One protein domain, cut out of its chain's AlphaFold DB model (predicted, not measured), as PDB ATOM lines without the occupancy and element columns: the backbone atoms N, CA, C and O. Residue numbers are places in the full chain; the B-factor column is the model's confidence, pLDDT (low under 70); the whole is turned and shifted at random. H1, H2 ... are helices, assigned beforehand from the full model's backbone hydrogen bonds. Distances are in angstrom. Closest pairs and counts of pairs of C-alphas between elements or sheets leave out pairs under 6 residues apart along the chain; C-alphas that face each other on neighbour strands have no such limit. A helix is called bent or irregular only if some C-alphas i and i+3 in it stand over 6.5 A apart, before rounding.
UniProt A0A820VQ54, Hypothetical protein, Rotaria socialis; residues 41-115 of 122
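What this domain is: This is residues 41 to 115 of the 122 residues of the protein "Hypothetical protein" of Rotaria socialis (UniProt A0A820VQ54). A string of five short helices is drawn out into a long, open shape, with a small helical corner, H1 and H2, at one end and a free tail that ends in H5 at the other. H1 and H2 are the one pair of helices that touch; H3 and H4 follow one another along the strung-out chain, and residues 93 to 115, which hold most of H4 and H5, stick out with nothing packed on them. The printed part has 75 residues, with five named helices in the order H1, H2, H3, H4, H5 and no named strand, and its class is all helix, with 39 of the 75 residues in the helices. It is extended, with a radius of gyration of the C-alphas of 20.8 A, and the C-alphas span 61 by 30 by 21 A.

How they stand to each other: Going along from the first printed residue, H1, residues 45 to 51, and H2, residues 62 to 71, touch, with 8 pairs of C-alphas within 8 A. Their closest C-alphas, those of Leu 51 and Arg 62, are 4.8 A apart, and their centres are 10.5 A apart. They run opposite ways at a steep tilt of 54 degrees. H3, residues 84 to 89, touches no helix and is apart from H1 and from H2. H4, residues 92 to 98, meets H3 only through their link and is apart from H1 and H2. H5, residues 106 to 114, is apart from each of the other four helices. In the backbone, H5 has every O i to N i+4 pair within hydrogen-bond range, while H2 has 5 of 6, H3 has 1 of 2, H1 has 1 of 3 with 3 of 4 O i to N i+3 pairs within range, and H4 has 1 of 3 with 0 of 4 O i to N i+3 pairs within range.

Where its parts are: H1 runs from Lys 45, whose C-alpha is at (8.264, 21.430, -29.678), to Leu 51, 10.1 A from first to last C-alpha. H2, from Arg 62 to Gln 71, is the longest helix by residues, with 10, and measures 14.6 A; its last C-alpha is at (0.758, 36.991, -31.309). H3 goes from Ser 84 to Gly 89 over 9.1 A. H4 goes from Leu 92 to His 98 over 10.6 A and is irregular: the C-alphas of Thr 95 and His 98 are 7.4 A apart, and its line is a rough one. H5 goes from Arg 106 to Phe 114 over 11.8 A, with C-alpha 114 at (-6.334, 78.777, -30.263).

The domain as a whole: The two C-alphas farthest apart are those of Gly 54 and Ser 113, at 61.0 A, and the first and last printed C-alphas, of Tyr 41 and Tyr 115, are 53.0 A apart. The outline is only just a rod, at 61 by 30 by 21 A. Residues 93 to 115, of which 93 to 98 belong to H4 and 106 to 114 to H5, stand free; the body without them has 52 residues and spans 37 by 21 by 15 A. The centre of H3 is nearest to the mean of the C-alphas, at 12.4 A, and that of H5 is farthest, at 33.2 A. The link from H2 to H3, residues 72 to 83, is long; the one from H3 to H4 is tight, and those from H1 to H2 and from H4 to H5 are short. The printed part has no cut. The mean pLDDT of the printed part is 87.1, and the model's confidence is low, under 70, at residues 95 to 99.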
ATOM      1  N   TYR A  41       9.340  28.976 -40.724       87.44
ATOM      2  CA  TYR A  41      10.256  28.411 -39.737       87.44
ATOM      3  C   TYR A  41       9.618  27.247 -38.959       87.44
ATOM      4  O   TYR A  41       8.408  27.269 -38.668       87.44
ATOM      5  N   PRO A  42      10.414  26.232 -38.571       87.81
ATOM      6  CA  PRO A  42       9.935  25.139 -37.740       87.81
ATOM      7  C   PRO A  42       9.432  25.654 -36.385       87.81
ATOM      8  O   PRO A  42       9.999  26.550 -35.763       87.81
ATOM      9  N   ILE A  43       8.329  25.071 -35.921       88.31
ATOM     10  CA  ILE A  43       7.691  25.439 -34.654       88.31
ATOM     11  C   ILE A  43       8.421  24.744 -33.500       88.31
ATOM     12  O   ILE A  43       8.774  23.567 -33.598       88.31
ATOM     13  N   LYS A  44       8.595  25.448 -32.377       89.50
ATOM     14  CA  LYS A  44       9.176  24.881 -31.151       89.50
ATOM     15  C   LYS A  44       8.324  23.709 -30.654       89.50
ATOM     16  O   LYS A  44       7.099  23.793 -30.642       89.50
ATOM     17  N   LYS A  45       8.962  22.641 -30.157       90.62
ATOM     18  CA  LYS A  45       8.264  21.430 -29.678       90.62
ATOM     19  C   LYS A  45       7.141  21.747 -28.676       90.62
ATOM     20  O   LYS A  45       6.022  21.304 -28.876       90.62
ATOM     21  N   LYS A  46       7.407  22.623 -27.699       89.56
ATOM     22  CA  LYS A  46       6.420  23.056 -26.690       89.56
ATOM     23  C   LYS A  46       5.143  23.643 -27.304       89.56
ATOM     24  O   LYS A  46       4.050  23.355 -26.840       89.56
ATOM     25  N   GLU A  47       5.274  24.464 -28.345       89.25
ATOM     26  CA  GLU A  47       4.123  25.051 -29.047       89.25
ATOM     27  C   GLU A  47       3.385  24.002 -29.885       89.25
ATOM     28  O   GLU A  47       2.162  24.045 -29.993       89.25
ATOM     29  N   LYS A  48       4.120  23.044 -30.461       91.19
ATOM     30  CA  LYS A  48       3.546  21.924 -31.212       91.19
ATOM     31  C   LYS A  48       2.742  20.990 -30.310       91.19
ATOM     32  O   LYS A  48       1.700  20.511 -30.739       91.19
ATOM     33  N   ASP A  49       3.178  20.771 -29.074       93.81
ATOM     34  CA  ASP A  49       2.472  19.911 -28.121       93.81
ATOM     35  C   ASP A  49       1.084  20.488 -27.772       93.81
ATOM     36  O   ASP A  49       0.107  19.747 -27.709       93.81
ATOM     37  N   ILE A  50       0.957  21.822 -27.681       94.25
ATOM     38  CA  ILE A  50      -0.328  22.516 -27.449       94.25
ATOM     39  C   ILE A  50      -1.345  22.211 -28.551       94.25
ATOM     40  O   ILE A  50      -2.539  22.176 -28.280       94.25
ATOM     41  N   LEU A  51      -0.904  21.977 -29.792       93.50
ATOM     42  CA  LEU A  51      -1.808  21.674 -30.905       93.50
ATOM     43  C   LEU A  51      -2.638  20.409 -30.648       93.50
ATOM     44  O   LEU A  51      -3.783  20.337 -31.097       93.50
ATOM     45  N   PHE A  52      -2.065  19.447 -29.922       93.75
ATOM     46  CA  PHE A  52      -2.655  18.137 -29.641       93.75
ATOM     47  C   PHE A  52      -3.205  18.013 -28.211       93.75
ATOM     48  O   PHE A  52      -3.628  16.931 -27.811       93.75
ATOM     49  N   ASP A  53      -3.228  19.108 -27.449       93.31
ATOM     50  CA  ASP A  53      -3.741  19.135 -26.080       93.31
ATOM     51  C   ASP A  53      -5.248  19.447 -26.051       93.31
ATOM     52  O   ASP A  53      -5.656  20.606 -26.066       93.31
ATOM     53  N   GLY A  54      -6.091  18.413 -26.011       93.38
ATOM     54  CA  GLY A  54      -7.544  18.545 -25.838       93.38
ATOM     55  C   GLY A  54      -8.319  19.011 -27.082       93.38
ATOM     56  O   GLY A  54      -7.846  18.925 -28.216       93.38
ATOM     57  N   PHE A  55      -9.554  19.489 -26.875       92.12
ATOM     58  CA  PHE A  55     -10.483  19.853 -27.955       92.12
ATOM     59  C   PHE A  55     -10.641  21.366 -28.128       92.12
ATOM     60  O   PHE A  55     -10.707  22.128 -27.166       92.12
ATOM     61  N   SER A  56     -10.814  21.807 -29.378       92.19
ATOM     62  CA  SER A  56     -10.988  23.231 -29.705       92.19
ATOM     63  C   SER A  56     -12.270  23.853 -29.156       92.19
ATOM     64  O   SER A  56     -12.294  25.057 -28.929       92.19
ATOM     65  N   LYS A  57     -13.317  23.053 -28.911       91.38
ATOM     66  CA  LYS A  57     -14.578  23.534 -28.324       91.38
ATOM     67  C   LYS A  57     -14.411  24.002 -26.872       91.38
ATOM     68  O   LYS A  57     -15.159  24.859 -26.427       91.38
ATOM     69  N   GLU A  58     -13.419  23.468 -26.165       93.31
ATOM     70  CA  GLU A  58     -13.061  23.864 -24.796       93.31
ATOM     71  C   GLU A  58     -11.960  24.932 -24.775       93.31
ATOM     72  O   GLU A  58     -11.246  25.069 -23.786       93.31
ATOM     73  N   GLU A  59     -11.751  25.631 -25.896       91.62
ATOM     74  CA  GLU A  59     -10.685  26.626 -26.066       91.62
ATOM     75  C   GLU A  59      -9.258  26.064 -25.897       91.62
ATOM     76  O   GLU A  59      -8.293  26.801 -25.684       91.62
ATOM     77  N   LYS A  60      -9.091  24.746 -26.050       93.56
ATOM     78  CA  LYS A  60      -7.797  24.053 -25.991       93.56
ATOM     79  C   LYS A  60      -7.326  23.612 -27.382       93.56
ATOM     80  O   LYS A  60      -7.939  23.921 -28.412       93.56
ATOM     81  N   GLY A  61      -6.188  22.931 -27.435       94.62
ATOM     82  CA  GLY A  61      -5.672  22.328 -28.656       94.62
ATOM     83  C   GLY A  61      -5.357  23.367 -29.730       94.62
ATOM     84  O   GLY A  61      -4.732  24.408 -29.496       94.62
ATOM     85  N   ARG A  62      -5.902  23.119 -30.926       94.50
ATOM     86  CA  ARG A  62      -5.793  24.005 -32.093       94.50
ATOM     87  C   ARG A  62      -6.236  25.444 -31.830       94.50
ATOM     88  O   ARG A  62      -5.593  26.350 -32.351       94.50
ATOM     89  N   TYR A  63      -7.290  25.673 -31.044       95.38
ATOM     90  CA  TYR A  63      -7.758  27.036 -30.765       95.38
ATOM     91  C   TYR A  63      -6.678  27.840 -30.031       95.38
ATOM     92  O   TYR A  63      -6.240  28.893 -30.498       95.38
ATOM     93  N   LYS A  64      -6.162  27.272 -28.936       95.25
ATOM     94  CA  LYS A  64      -5.076  27.859 -28.149       95.25
ATOM     95  C   LYS A  64      -3.801  28.030 -28.976       95.25
ATOM     96  O   LYS A  64      -3.176  29.087 -28.918       95.25
ATOM     97  N   TYR A  65      -3.448  27.029 -29.783       94.38
ATOM     98  CA  TYR A  65      -2.298  27.101 -30.682       94.38
ATOM     99  C   TYR A  65      -2.391  28.286 -31.655       94.38
ATOM    100  O   TYR A  65      -1.441  29.055 -31.780       94.38
ATOM    101  N   LEU A  66      -3.534  28.467 -32.324       93.50
ATOM    102  CA  LEU A  66      -3.716  29.553 -33.289       93.50
ATOM    103  C   LEU A  66      -3.676  30.931 -32.622       93.50
ATOM    104  O   LEU A  66      -3.063  31.844 -33.174       93.50
ATOM    105  N   ASN A  67      -4.258  31.070 -31.428       94.12
ATOM    106  CA  ASN A  67      -4.207  32.318 -30.664       94.12
ATOM    107  C   ASN A  67      -2.774  32.696 -30.278       94.12
ATOM    108  O   ASN A  67      -2.368  33.835 -30.499       94.12
ATOM    109  N   LEU A  68      -1.985  31.738 -29.786       92.88
ATOM    110  CA  LEU A  68      -0.563  31.954 -29.504       92.88
ATOM    111  C   LEU A  68       0.207  32.299 -30.783       92.88
ATOM    112  O   LEU A  68       0.985  33.248 -30.818       92.88
ATOM    113  N   ARG A  69      -0.052  31.574 -31.878       90.75
ATOM    114  CA  ARG A  69       0.642  31.784 -33.154       90.75
ATOM    115  C   ARG A  69       0.304  33.128 -33.804       90.75
ATOM    116  O   ARG A  69       1.110  33.612 -34.590       90.75
ATOM    117  N   LYS A  70      -0.853  33.720 -33.492       91.88
ATOM    118  CA  LYS A  70      -1.269  35.051 -33.962       91.88
ATOM    119  C   LYS A  70      -0.509  36.190 -33.270       91.88
ATOM    120  O   LYS A  70      -0.385  37.257 -33.857       91.88
ATOM    121  N   GLN A  71      -0.008  35.978 -32.051       92.31
ATOM    122  CA  GLN A  71       0.758  36.991 -31.309       92.31
ATOM    123  C   GLN A  71       2.176  37.185 -31.865       92.31
ATOM    124  O   GLN A  71       2.788  38.227 -31.647       92.31
ATOM    125  N   ILE A  72       2.698  36.188 -32.581       90.88
ATOM    126  CA  ILE A  72       4.024  36.237 -33.197       90.88
ATOM    127  C   ILE A  72       3.928  37.006 -34.515       90.88
ATOM    128  O   ILE A  72       3.092  36.695 -35.366       90.88
ATOM    129  N   GLN A  73       4.815  37.983 -34.693       89.69
ATOM    130  CA  GLN A  73       4.902  38.758 -35.926       89.69
ATOM    131  C   GLN A  73       5.245  37.860 -37.129       89.69
ATOM    132  O   GLN A  73       5.998  36.890 -36.986       89.69
ATOM    133  N   PRO A  74       4.714  38.165 -38.328       89.56
ATOM    134  CA  PRO A  74       4.948  37.362 -39.527       89.56
ATOM    135  C   PRO A  74       6.437  37.216 -39.870       89.56
ATOM    136  O   PRO A  74       6.850  36.137 -40.286       89.56
ATOM    137  N   GLU A  75       7.241  38.243 -39.604       87.94
ATOM    138  CA  GLU A  75       8.696  38.282 -39.829       87.94
ATOM    139  C   GLU A  75       9.470  37.219 -39.040       87.94
ATOM    140  O   GLU A  75      10.509  36.741 -39.477       87.94
ATOM    141  N   HIS A  76       8.946  36.792 -37.889       88.75
ATOM    142  CA  HIS A  76       9.544  35.724 -37.082       88.75
ATOM    143  C   HIS A  76       8.979  34.337 -37.409       88.75
ATOM    144  O   HIS A  76       9.397  33.328 -36.836       88.75
ATOM    145  N   LYS A  77       7.976  34.268 -38.287       89.25
ATOM    146  CA  LYS A  77       7.250  33.040 -38.627       89.25
ATOM    147  C   LYS A  77       7.568  32.555 -40.035       89.25
ATOM    148  O   LYS A  77       7.622  31.340 -40.241       89.25
ATOM    149  N   PHE A  78       7.746  33.482 -40.962       89.50
ATOM    150  CA  PHE A  78       8.023  33.226 -42.364       89.50
ATOM    151  C   PHE A  78       9.443  33.661 -42.703       89.50
ATOM    152  O   PHE A  78       9.933  34.639 -42.149       89.50
ATOM    153  N   GLN A  79      10.092  32.932 -43.608       86.62
ATOM    154  CA  GLN A  79      11.431  33.298 -44.082       86.62
ATOM    155  C   GLN A  79      11.375  34.508 -45.026       86.62
ATOM    156  O   GLN A  79      12.293  35.321 -45.064       86.62
ATOM    157  N   TYR A  80      10.268  34.643 -45.760       85.88
ATOM    158  CA  TYR A  80      10.015  35.702 -46.733       85.88
ATOM    159  C   TYR A  80       8.521  36.072 -46.752       85.88
ATOM    160  O   TYR A  80       7.679  35.275 -46.315       85.88
ATOM    161  N   PRO A  81       8.150  37.270 -47.241       89.75
ATOM    162  CA  PRO A  81       6.751  37.638 -47.409       89.75
ATOM    163  C   PRO A  81       6.101  36.757 -48.485       89.75
ATOM    164  O   PRO A  81       6.461  36.813 -49.656       89.75
ATOM    165  N   VAL A  82       5.130  35.933 -48.087       88.06
ATOM    166  CA  VAL A  82       4.463  34.977 -48.998       88.06
ATOM    167  C   VAL A  82       3.370  35.650 -49.840       88.06
ATOM    168  O   VAL A  82       2.993  35.161 -50.899       88.06
ATOM    169  N   SER A  83       2.835  36.780 -49.368       88.25
ATOM    170  CA  SER A  83       1.775  37.533 -50.048       88.25
ATOM    171  C   SER A  83       2.178  38.987 -50.262       88.25
ATOM    172  O   SER A  83       2.941  39.545 -49.473       88.25
ATOM    173  N   SER A  84       1.593  39.626 -51.274       88.75
ATOM    174  CA  SER A  84       1.817  41.046 -51.582       88.75
ATOM    175  C   SER A  84       1.459  41.977 -50.419       88.75
ATOM    176  O   SER A  84       2.137  42.966 -50.168       88.75
ATOM    177  N   THR A  85       0.429  41.643 -49.637       88.62
ATOM    178  CA  THR A  85       0.079  42.414 -48.433       88.62
ATOM    179  C   THR A  85       1.172  42.337 -47.364       88.62
ATOM    180  O   THR A  85       1.399  43.311 -46.651       88.62
ATOM    181  N   MET A  86       1.855  41.192 -47.237       89.62
ATOM    182  CA  MET A  86       2.978  41.052 -46.304       89.62
ATOM    183  C   MET A  86       4.191  41.840 -46.772       89.62
ATOM    184  O   MET A  86       4.865  42.407 -45.926       89.62
ATOM    185  N   GLU A  87       4.443  41.903 -48.080       89.19
ATOM    186  CA  GLU A  87       5.557  42.656 -48.663       89.19
ATOM    187  C   GLU A  87       5.526  44.131 -48.242       89.19
ATOM    188  O   GLU A  87       6.534  44.660 -47.785       89.19
ATOM    189  N   TYR A  88       4.347  44.765 -48.276       86.81
ATOM    190  CA  TYR A  88       4.186  46.157 -47.838       86.81
ATOM    191  C   TYR A  88       4.534  46.374 -46.355       86.81
ATOM    192  O   TYR A  88       5.091  47.406 -45.984       86.81
ATOM    193  N   GLY A  89       4.174  45.418 -45.496       85.44
ATOM    194  CA  GLY A  89       4.373  45.510 -44.048       85.44
ATOM    195  C   GLY A  89       5.654  44.856 -43.534       85.44
ATOM    196  O   GLY A  89       5.863  44.840 -42.322       85.44
ATOM    197  N   TRP A  90       6.479  44.278 -44.406       89.81
ATOM    198  CA  TRP A  90       7.603  43.441 -44.002       89.81
ATOM    199  C   TRP A  90       8.726  44.274 -43.382       89.81
ATOM    200  O   TRP A  90       9.274  45.169 -44.022       89.81
ATOM    201  N   LYS A  91       9.083  43.967 -42.134       85.44
ATOM    202  CA  LYS A  91      10.152  44.618 -41.358       85.44
ATOM    203  C   LYS A  91       9.971  46.125 -41.203       85.44
ATOM    204  O   LYS A  91      10.933  46.868 -41.007       85.44
ATOM    205  N   LEU A  92       8.720  46.590 -41.226       82.00
ATOM    206  CA  LEU A  92       8.407  48.011 -41.074       82.00
ATOM    207  C   LEU A  92       8.849  48.555 -39.704       82.00
ATOM    208  O   LEU A  92       9.155  49.737 -39.583       82.00
ATOM    209  N   GLY A  93       8.919  47.703 -38.675       79.00
ATOM    210  CA  GLY A  93       9.438  48.082 -37.358       79.00
ATOM    211  C   GLY A  93      10.931  48.429 -37.354       79.00
ATOM    212  O   GLY A  93      11.343  49.304 -36.594       79.00
ATOM    213  N   GLU A  94      11.728  47.789 -38.214       77.50
ATOM    214  CA  GLU A  94      13.174  48.025 -38.327       77.50
ATOM    215  C   GLU A  94      13.467  49.266 -39.186       77.50
ATOM    216  O   GLU A  94      14.312  50.087 -38.840       77.50
ATOM    217  N   THR A  95      12.731  49.448 -40.288       69.62
ATOM    218  CA  THR A  95      12.946  50.554 -41.239       69.62
ATOM    219  C   THR A  95      12.201  51.841 -40.858       69.62
ATOM    220  O   THR A  95      12.653  52.946 -41.157       69.62
ATOM    221  N   GLY A  96      11.068  51.724 -40.161       63.09
ATOM    222  CA  GLY A  96      10.172  52.823 -39.789       63.09
ATOM    223  C   GLY A  96      10.596  53.630 -38.559       63.09
ATOM    224  O   GLY A  96       9.901  54.574 -38.179       63.09
ATOM    225  N   GLN A  97      11.738  53.316 -37.940       58.91
ATOM    226  CA  GLN A  97      12.195  53.970 -36.706       58.91
ATOM    227  C   GLN A  97      12.508  55.472 -36.873       58.91
ATOM    228  O   GLN A  97      12.689  56.196 -35.894       58.91
ATOM    229  N   HIS A  98      12.493  55.975 -38.109       65.88
ATOM    230  CA  HIS A  98      12.609  57.394 -38.432       65.88
ATOM    231  C   HIS A  98      11.278  58.081 -38.764       65.88
ATOM    232  O   HIS A  98      11.290  59.147 -39.382       65.88
ATOM    233  N   PHE A  99      10.129  57.544 -38.338       69.06
ATOM    234  CA  PHE A  99       8.881  58.303 -38.396       69.06
ATOM    235  C   PHE A  99       8.919  59.464 -37.388       69.06
ATOM    236  O   PHE A  99       8.499  59.357 -36.236       69.06
ATOM    237  N   LYS A 100       9.466  60.601 -37.822       75.69
ATOM    238  CA  LYS A 100       9.394  61.859 -37.084       75.69
ATOM    239  C   LYS A 100       8.049  62.499 -37.387       75.69
ATOM    240  O   LYS A 100       7.800  62.907 -38.520       75.69
ATOM    241  N   ALA A 101       7.195  62.604 -36.369       78.44
ATOM    242  CA  ALA A 101       5.989  63.409 -36.482       78.44
ATOM    243  C   ALA A 101       6.382  64.833 -36.931       78.44
ATOM    244  O   ALA A 101       7.338  65.397 -36.387       78.44
ATOM    245  N   PRO A 102       5.699  65.416 -37.930       81.69
ATOM    246  CA  PRO A 102       6.055  66.736 -38.426       81.69
ATOM    247  C   PRO A 102       5.909  67.774 -37.310       81.69
ATOM    248  O   PRO A 102       4.852  67.882 -36.686       81.69
ATOM    249  N   THR A 103       6.962  68.566 -37.085       78.81
ATOM    250  CA  THR A 103       7.017  69.586 -36.020       78.81
ATOM    251  C   THR A 103       5.860  70.583 -36.102       78.81
ATOM    252  O   THR A 103       5.391  71.051 -35.068       78.81
ATOM    253  N   TYR A 104       5.379  70.861 -37.317       82.31
ATOM    254  CA  TYR A 104       4.343  71.849 -37.622       82.31
ATOM    255  C   TYR A 104       3.099  71.205 -38.249       82.31
ATOM    256  O   TYR A 104       2.606  71.628 -39.293       82.31
ATOM    257  N   ALA A 105       2.590  70.137 -37.631       84.12
ATOM    258  CA  ALA A 105       1.310  69.560 -38.022       84.12
ATOM    259  C   ALA A 105       0.155  70.535 -37.735       84.12
ATOM    260  O   ALA A 105       0.140  71.217 -36.710       84.12
ATOM    261  N   ARG A 106      -0.865  70.540 -38.603       84.94
ATOM    262  CA  ARG A 106      -2.036  71.430 -38.493       84.94
ATOM    263  C   ARG A 106      -2.705  71.372 -37.111       84.94
ATOM    264  O   ARG A 106      -3.075  72.409 -36.580       84.94
ATOM    265  N   GLY A 107      -2.809  70.176 -36.522       84.62
ATOM    266  CA  GLY A 107      -3.384  69.981 -35.186       84.62
ATOM    267  C   GLY A 107      -2.599  70.693 -34.081       84.62
ATOM    268  O   GLY A 107      -3.196  71.399 -33.278       84.62
ATOM    269  N   LYS A 108      -1.265  70.595 -34.106       84.75
ATOM    270  CA  LYS A 108      -0.391  71.223 -33.107       84.75
ATOM    271  C   LYS A 108      -0.431  72.753 -33.180       84.75
ATOM    272  O   LYS A 108      -0.497  73.409 -32.151       84.75
ATOM    273  N   ILE A 109      -0.468  73.319 -34.390       86.50
ATOM    274  CA  ILE A 109      -0.602  74.775 -34.586       86.50
ATOM    275  C   ILE A 109      -1.939  75.273 -34.029       86.50
ATOM    276  O   ILE A 109      -1.987  76.320 -33.385       86.50
ATOM    277  N   VAL A 110      -3.026  74.531 -34.271       88.44
ATOM    278  CA  VAL A 110      -4.356  74.885 -33.758       88.44
ATOM    279  C   VAL A 110      -4.386  74.815 -32.232       88.44
ATOM    280  O   VAL A 110      -4.893  75.737 -31.600       88.44
ATOM    281  N   GLU A 111      -3.805  73.768 -31.646       86.19
ATOM    282  CA  GLU A 111      -3.684  73.613 -30.195       86.19
ATOM    283  C   GLU A 111      -2.901  74.770 -29.557       86.19
ATOM    284  O   GLU A 111      -3.413  75.424 -28.653       86.19
ATOM    285  N   GLU A 112      -1.711  75.085 -30.077       84.62
ATOM    286  CA  GLU A 112      -0.848  76.152 -29.549       84.62
ATOM    287  C   GLU A 112      -1.430  77.560 -29.749       84.62
ATOM    288  O   GLU A 112      -1.210  78.438 -28.913       84.62
ATOM    289  N   SER A 113      -2.151  77.797 -30.850       86.12
ATOM    290  CA  SER A 113      -2.630  79.142 -31.207       86.12
ATOM    291  C   SER A 113      -4.001  79.470 -30.620       86.12
ATOM    292  O   SER A 113      -4.228  80.602 -30.193       86.12
ATOM    293  N   PHE A 114      -4.938  78.517 -30.635       85.75
ATOM    294  CA  PHE A 114      -6.334  78.777 -30.263       85.75
ATOM    295  C   PHE A 114      -6.653  78.426 -28.809       85.75
ATOM    296  O   PHE A 114      -7.578  79.013 -28.247       85.75
ATOM    297  N   TYR A 115      -5.903  77.515 -28.183       86.25
ATOM    298  CA  TYR A 115      -6.181  77.064 -26.822       86.25
ATOM    299  C   TYR A 115      -5.104  77.553 -25.853       86.25
ATOM    300  O   TYR A 115      -3.905  77.402 -26.070       86.25
TER     301      TYR A 115